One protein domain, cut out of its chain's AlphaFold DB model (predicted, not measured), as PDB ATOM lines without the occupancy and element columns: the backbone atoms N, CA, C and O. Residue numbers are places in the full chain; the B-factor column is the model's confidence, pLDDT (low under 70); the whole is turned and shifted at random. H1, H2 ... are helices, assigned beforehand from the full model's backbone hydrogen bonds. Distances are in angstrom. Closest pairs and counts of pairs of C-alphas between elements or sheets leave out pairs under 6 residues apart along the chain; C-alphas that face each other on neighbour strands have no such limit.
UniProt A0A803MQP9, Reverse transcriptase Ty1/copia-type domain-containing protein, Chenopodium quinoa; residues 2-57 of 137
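What this domain is: This is residues 2 to 57 of the 137 residues of the protein "Reverse transcriptase Ty1/copia-type domain-containing protein" of Chenopodium quinoa (UniProt A0A803MQP9). A short helix, H1, sticks out on an arm, residues 2 to 18, from a small body in which an unnamed stretch runs out and H2 folds back. The last residues, after H2, return beside the unnamed stretch, with a short parallel pairing of residues 24 to 25 with 51 to 52. The 56 printed residues hold two named helices, H1 then H2, and no named strand; the class is all helix, with under half of the residues in named elements. The whole is only just loose, close to extended, with a radius of gyration of the C-alphas of 15.3 A and spans of 45 by 24 by 16 A.

How they stand to each other: H1, residues 2 to 10, stands free and is apart from H2, residues 37 to 50. In both helices every O i to N i+4 pair is within hydrogen-bond range.

Where its parts are: H1 begins at C-alpha 2 (287.494, 11.909, -64.432) and is 12.3 A long. H2 is 20.6 A long and ends at C-alpha 50 (289.820, 2.182, -38.741).

The domain as a whole: The C-alphas of Lys 10 and Lys 35, the two farthest apart, are 45.5 A apart. The printed part has no cut, and H1 to H2 is a long link of 26 residues. The model's pLDDT is under 70 at 20 residues, among them 12 to 20.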
ATOM      1  N   GLU A   2     286.209  11.687 -63.749       58.41
ATOM      2  CA  GLU A   2     287.494  11.909 -64.432       58.41
ATOM      3  C   GLU A   2     287.751  13.368 -64.827       58.41
ATOM      4  O   GLU A   2     288.836  13.871 -64.562       58.41
ATOM      5  N   GLU A   3     286.779  14.071 -65.417       64.50
ATOM      6  CA  GLU A   3     286.984  15.460 -65.869       64.50
ATOM      7  C   GLU A   3     287.284  16.423 -64.707       64.50
ATOM      8  O   GLU A   3     288.186  17.260 -64.799       64.50
ATOM      9  N   GLU A   4     286.593  16.261 -63.573       63.56
ATOM     10  CA  GLU A   4     286.879  17.025 -62.354       63.56
ATOM     11  C   GLU A   4     288.268  16.669 -61.804       63.56
ATOM     12  O   GLU A   4     289.061  17.569 -61.527       63.56
ATOM     13  N   MET A   5     288.616  15.377 -61.734       60.38
ATOM     14  CA  MET A   5     289.947  14.919 -61.307       60.38
ATOM     15  C   MET A   5     291.073  15.459 -62.197       60.38
ATOM     16  O   MET A   5     292.122  15.853 -61.689       60.38
ATOM     17  N   GLN A   6     290.872  15.509 -63.513       72.94
ATOM     18  CA  GLN A   6     291.861  16.027 -64.462       72.94
ATOM     19  C   GLN A   6     292.059  17.538 -64.303       72.94
ATOM     20  O   GLN A   6     293.195  18.021 -64.341       72.94
ATOM     21  N   SER A   7     290.982  18.289 -64.051       71.06
ATOM     22  CA  SER A   7     291.071  19.731 -63.794       71.06
ATOM     23  C   SER A   7     291.891  20.063 -62.534       71.06
ATOM     24  O   SER A   7     292.638  21.044 -62.529       71.06
ATOM     25  N   LEU A   8     291.822  19.203 -61.509       64.12
ATOM     26  CA  LEU A   8     292.541  19.341 -60.236       64.12
ATOM     27  C   LEU A   8     294.028  18.960 -60.323       64.12
ATOM     28  O   LEU A   8     294.840  19.493 -59.574       64.12
ATOM     29  N   HIS A   9     294.416  18.081 -61.248       63.56
ATOM     30  CA  HIS A   9     295.837  17.820 -61.516       63.56
ATOM     31  C   HIS A   9     296.469  18.963 -62.320       63.56
ATOM     32  O   HIS A   9     297.607  19.365 -62.071       63.56
ATOM     33  N   LYS A  10     295.715  19.534 -63.268       74.25
ATOM     34  CA  LYS A  10     296.195  20.592 -64.166       74.25
ATOM     35  C   LYS A  10     296.533  21.899 -63.439       74.25
ATOM     36  O   LYS A  10     297.421  22.624 -63.879       74.25
ATOM     37  N   ASN A  11     295.852  22.203 -62.335       79.19
ATOM     38  CA  ASN A  11     296.042  23.445 -61.580       79.19
ATOM     39  C   ASN A  11     297.077  23.344 -60.436       79.19
ATOM     40  O   ASN A  11     297.228  24.313 -59.695       79.19
ATOM     41  N   LYS A  12     297.775  22.202 -60.275       65.88
ATOM     42  CA  LYS A  12     298.784  21.945 -59.216       65.88
ATOM     43  C   LYS A  12     298.322  22.301 -57.795       65.88
ATOM     44  O   LYS A  12     299.134  22.616 -56.932       65.88
ATOM     45  N   THR A  13     297.014  22.305 -57.551       48.91
ATOM     46  CA  THR A  13     296.462  22.745 -56.263       48.91
ATOM     47  C   THR A  13     296.385  21.589 -55.256       48.91
ATOM     48  O   THR A  13     296.211  21.833 -54.066       48.91
ATOM     49  N   TRP A  14     296.546  20.339 -55.708       53.44
ATOM     50  CA  TRP A  14     296.467  19.133 -54.880       53.44
ATOM     51  C   TRP A  14     297.462  18.061 -55.350       53.44
ATOM     52  O   TRP A  14     297.655  17.889 -56.551       53.44
ATOM     53  N   GLU A  15     298.050  17.321 -54.406       54.03
ATOM     54  CA  GLU A  15     298.831  16.104 -54.664       54.03
ATOM     55  C   GLU A  15     298.034  14.867 -54.236       54.03
ATOM     56  O   GLU A  15     297.348  14.875 -53.211       54.03
ATOM     57  N   VAL A  16     298.122  13.794 -55.026       58.81
ATOM     58  CA  VAL A  16     297.542  12.496 -54.671       58.81
ATOM     59  C   VAL A  16     298.460  11.831 -53.653       58.81
ATOM     60  O   VAL A  16     299.536  11.347 -53.995       58.81
ATOM     61  N   VAL A  17     298.033  11.821 -52.393       62.91
ATOM     62  CA  VAL A  17     298.757  11.169 -51.298       62.91
ATOM     63  C   VAL A  17     298.222   9.739 -51.140       62.91
ATOM     64  O   VAL A  17     297.003   9.564 -51.058       62.91
ATOM     65  N   PRO A  18     299.086   8.706 -51.121       64.00
ATOM     66  CA  PRO A  18     298.651   7.333 -50.881       64.00
ATOM     67  C   PRO A  18     298.061   7.188 -49.473       64.00
ATOM     68  O   PRO A  18     298.497   7.859 -48.537       64.00
ATOM     69  N   PHE A  19     297.079   6.295 -49.315       56.94
ATOM     70  CA  PHE A  19     296.451   6.071 -48.013       56.94
ATOM     71  C   PHE A  19     297.473   5.584 -46.972       56.94
ATOM     72  O   PHE A  19     298.336   4.763 -47.304       56.94
ATOM     73  N   PRO A  20     297.370   6.037 -45.707       69.56
ATOM     74  CA  PRO A  20     298.166   5.490 -44.617       69.56
ATOM     75  C   PRO A  20     297.986   3.971 -44.520       69.56
ATOM     76  O   PRO A  20     296.870   3.458 -44.630       69.56
ATOM     77  N   VAL A  21     299.087   3.248 -44.295       72.81
ATOM     78  CA  VAL A  21     299.086   1.780 -44.206       72.81
ATOM     79  C   VAL A  21     298.077   1.322 -43.146       72.81
ATOM     80  O   VAL A  21     298.157   1.733 -41.990       72.81
ATOM     81  N   GLY A  22     297.122   0.480 -43.552       74.69
ATOM     82  CA  GLY A  22     296.085  -0.074 -42.674       74.69
ATOM     83  C   GLY A  22     294.817   0.771 -42.524       74.69
ATOM     84  O   GLY A  22     293.939   0.372 -41.768       74.69
ATOM     85  N   LYS A  23     294.681   1.900 -43.236       68.44
ATOM     86  CA  LYS A  23     293.477   2.747 -43.181       68.44
ATOM     87  C   LYS A  23     292.735   2.786 -44.510       68.44
ATOM     88  O   LYS A  23     293.339   2.869 -45.575       68.44
ATOM     89  N   THR A  24     291.406   2.797 -44.436       69.62
ATOM     90  CA  THR A  24     290.534   3.049 -45.597       69.62
ATOM     91  C   THR A  24     289.997   4.480 -45.527       69.62
ATOM     92  O   THR A  24     289.605   4.946 -44.457       69.62
ATOM     93  N   ALA A  25     289.946   5.205 -46.646       62.22
ATOM     94  CA  ALA A  25     289.299   6.515 -46.659       62.22
ATOM     95  C   ALA A  25     287.792   6.401 -46.872       62.22
ATOM     96  O   ALA A  25     287.308   5.741 -47.793       62.22
ATOM     97  N   ILE A  26     287.037   7.137 -46.061       63.09
ATOM     98  CA  ILE A  26     285.609   7.327 -46.290       63.09
ATOM     99  C   ILE A  26     285.458   8.529 -47.227       63.09
ATOM    100  O   ILE A  26     285.451   9.677 -46.789       63.09
ATOM    101  N   GLY A  27     285.276   8.274 -48.524       69.88
ATOM    102  CA  GLY A  27     285.012   9.313 -49.536       69.88
ATOM    103  C   GLY A  27     283.669  10.051 -49.377       69.88
ATOM    104  O   GLY A  27     283.259  10.797 -50.260       69.88
ATOM    105  N   HIS A  28     282.953   9.842 -48.268       78.00
ATOM    106  CA  HIS A  28     281.603  10.342 -48.035       78.00
ATOM    107  C   HIS A  28     281.472  11.038 -46.676       78.00
ATOM    108  O   HIS A  28     281.773  10.484 -45.624       78.00
ATOM    109  N   ALA A  29     280.914  12.251 -46.675       83.38
ATOM    110  CA  ALA A  29     280.599  12.954 -45.432       83.38
ATOM    111  C   ALA A  29     279.433  12.278 -44.681       83.38
ATOM    112  O   ALA A  29     278.335  12.160 -45.236       83.38
ATOM    113  N   MET A  30     279.644  11.910 -43.417       87.19
ATOM    114  CA  MET A  30     278.649  11.285 -42.536       87.19
ATOM    115  C   MET A  30     278.106  12.279 -41.495       87.19
ATOM    116  O   MET A  30     278.810  13.195 -41.067       87.19
ATOM    117  N   ILE A  31     276.852  12.096 -41.063       90.81
ATOM    118  CA  ILE A  31     276.263  12.819 -39.926       90.81
ATOM    119  C   ILE A  31     275.999  11.827 -38.796       90.81
ATOM    120  O   ILE A  31     275.301  10.839 -38.990       90.81
ATOM    121  N   ILE A  32     276.511  12.133 -37.603       90.69
ATOM    122  CA  ILE A  32     276.300  11.340 -36.387       90.69
ATOM    123  C   ILE A  32     275.373  12.116 -35.447       90.69
ATOM    124  O   ILE A  32     275.631  13.282 -35.126       90.69
ATOM    125  N   ALA A  33     274.306  11.472 -34.972       90.50
ATOM    126  CA  ALA A  33     273.355  12.050 -34.025       90.50
ATOM    127  C   ALA A  33     273.106  11.099 -32.846       90.50
ATOM    128  O   ALA A  33     272.853   9.915 -33.028       90.50
ATOM    129  N   SER A  34     273.163  11.625 -31.621       91.56
ATOM    130  CA  SER A  34     272.832  10.886 -30.398       91.56
ATOM    131  C   SER A  34     272.458  11.848 -29.270       91.56
ATOM    132  O   SER A  34     272.813  13.033 -29.294       91.56
ATOM    133  N   LYS A  35     271.747  11.326 -28.266       89.88
ATOM    134  CA  LYS A  35     271.491  12.015 -26.992       89.88
ATOM    135  C   LYS A  35     272.716  11.982 -26.065       89.88
ATOM    136  O   LYS A  35     272.841  12.854 -25.214       89.88
ATOM    137  N   SER A  36     273.624  11.016 -26.246       94.44
ATOM    138  CA  SER A  36     274.837  10.865 -25.435       94.44
ATOM    139  C   SER A  36     276.043  11.483 -26.133       94.44
ATOM    140  O   SER A  36     276.482  10.998 -27.176       94.44
ATOM    141  N   LYS A  37     276.610  12.539 -25.538       90.75
ATOM    142  CA  LYS A  37     277.853  13.148 -26.033       90.75
ATOM    143  C   LYS A  37     279.023  12.162 -25.945       90.75
ATOM    144  O   LYS A  37     279.753  12.016 -26.915       90.75
ATOM    145  N   VAL A  38     279.113  11.422 -24.838       96.44
ATOM    146  CA  VAL A  38     280.130  10.380 -24.628       96.44
ATOM    147  C   VAL A  38     280.047   9.304 -25.714       96.44
ATOM    148  O   VAL A  38     281.066   8.899 -26.257       96.44
ATOM    149  N   GLY A  39     278.833   8.885 -26.089       96.00
ATOM    150  CA  GLY A  39     278.641   7.916 -27.170       96.00
ATOM    151  C   GLY A  39     279.108   8.434 -28.533       96.00
ATOM    152  O   GLY A  39     279.727   7.686 -29.284       96.00
ATOM    153  N   ILE A  40     278.859   9.714 -28.838       93.81
ATOM    154  CA  ILE A  40     279.359  10.350 -30.068       93.81
ATOM    155  C   ILE A  40     280.884  10.393 -30.065       93.81
ATOM    156  O   ILE A  40     281.501  10.084 -31.078       93.81
ATOM    157  N   ASP A  41     281.489  10.796 -28.951       93.88
ATOM    158  CA  ASP A  41     282.938  10.965 -28.879       93.88
ATOM    159  C   ASP A  41     283.661   9.610 -28.932       93.88
ATOM    160  O   ASP A  41     284.632   9.485 -29.673       93.88
ATOM    161  N   ARG A  42     283.120   8.561 -28.295       95.44
ATOM    162  CA  ARG A  42     283.618   7.184 -28.456       95.44
ATOM    163  C   ARG A  42     283.551   6.715 -29.911       95.44
ATOM    164  O   ARG A  42     284.537   6.201 -30.423       95.44
ATOM    165  N   LEU A  43     282.425   6.936 -30.594       93.31
ATOM    166  CA  LEU A  43     282.274   6.534 -31.996       93.31
ATOM    167  C   LEU A  43     283.264   7.262 -32.919       93.31
ATOM    168  O   LEU A  43     283.783   6.663 -33.851       93.31
ATOM    169  N   LYS A  44     283.561   8.543 -32.662       90.88
ATOM    170  CA  LYS A  44     284.583   9.276 -33.429       90.88
ATOM    171  C   LYS A  44     285.979   8.683 -33.264       90.88
ATOM    172  O   LYS A  44     286.754   8.740 -34.212       90.88
ATOM    173  N   ILE A  45     286.314   8.186 -32.073       92.56
ATOM    174  CA  ILE A  45     287.610   7.544 -31.819       92.56
ATOM    175  C   ILE A  45     287.692   6.254 -32.634       92.56
ATOM    176  O   ILE A  45     288.580   6.138 -33.468       92.56
ATOM    177  N   GLN A  46     286.688   5.383 -32.506       92.19
ATOM    178  CA  GLN A  46     286.626   4.115 -33.245       92.19
ATOM    179  C   GLN A  46     286.695   4.322 -34.766       92.19
ATOM    180  O   GLN A  46     287.397   3.610 -35.473       92.19
ATOM    181  N   LEU A  47     286.009   5.345 -35.287       90.31
ATOM    182  CA  LEU A  47     286.079   5.671 -36.711       90.31
ATOM    183  C   LEU A  47     287.472   6.146 -37.150       90.31
ATOM    184  O   LEU A  47     287.853   5.870 -38.278       90.31
ATOM    185  N   ASN A  48     288.224   6.851 -36.300       88.75
ATOM    186  CA  ASN A  48     289.576   7.328 -36.622       88.75
ATOM    187  C   ASN A  48     290.658   6.244 -36.524       88.75
ATOM    188  O   ASN A  48     291.742   6.400 -37.104       88.75
ATOM    189  N   GLU A  49     290.393   5.187 -35.758       89.88
ATOM    190  CA  GLU A  49     291.255   4.009 -35.669       89.88
ATOM    191  C   GLU A  49     291.235   3.249 -37.001       89.88
ATOM    192  O   GLU A  49     292.292   3.026 -37.587       89.88
ATOM    193  N   GLU A  50     290.038   2.981 -37.524       87.75
ATOM    194  CA  GLU A  50     289.820   2.182 -38.741       87.75
ATOM    195  C   GLU A  50     289.926   2.992 -40.045       87.75
ATOM    196  O   GLU A  50     290.367   2.501 -41.089       87.75
ATOM    197  N   PHE A  51     289.510   4.259 -40.008       86.06
ATOM    198  CA  PHE A  51     289.399   5.099 -41.193       86.06
ATOM    199  C   PHE A  51     290.158   6.408 -41.030       86.06
ATOM    200  O   PHE A  51     290.275   6.980 -39.945       86.06
ATOM    201  N   GLU A  52     290.636   6.946 -42.147       83.25
ATOM    202  CA  GLU A  52     291.091   8.330 -42.173       83.25
ATOM    203  C   GLU A  52     289.862   9.249 -42.195       83.25
ATOM    204  O   GLU A  52     289.190   9.389 -43.221       83.25
ATOM    205  N   THR A  53     289.512   9.843 -41.044       83.56
ATOM    206  CA  THR A  53     288.326  10.705 -40.936       83.56
ATOM    207  C   THR A  53     288.669  12.160 -40.659       83.56
ATOM    208  O   THR A  53     289.545  12.495 -39.862       83.56
ATOM    209  N   LYS A  54     287.913  13.056 -41.296       86.31
ATOM    210  CA  LYS A  54     287.987  14.500 -41.070       86.31
ATOM    211  C   LYS A  54     286.734  14.984 -40.354       86.31
ATOM    212  O   LYS A  54     285.618  14.837 -40.853       86.31
ATOM    213  N   VAL A  55     286.908  15.628 -39.202       86.19
ATOM    214  CA  VAL A  55     285.789  16.203 -38.445       86.19
ATOM    215  C   VAL A  55     285.418  17.571 -39.018       86.19
ATOM    216  O   VAL A  55     286.173  18.532 -38.909       86.19
ATOM    217  N   LEU A  56     284.218  17.674 -39.597       87.31
ATOM    218  CA  LEU A  56     283.707  18.902 -40.235       87.31
ATOM    219  C   LEU A  56     282.891  19.807 -39.291       87.31
ATOM    220  O   LEU A  56     282.343  20.826 -39.708       87.31
ATOM    221  N   GLY A  57     282.784  19.440 -38.012       89.56
ATOM    222  CA  GLY A  57     282.013  20.185 -37.018       89.56
ATOM    223  C   GLY A  57     280.503  19.938 -37.103       89.56
ATOM    224  O   GLY A  57     280.045  18.833 -37.395       89.56
TER     225      GLY A  57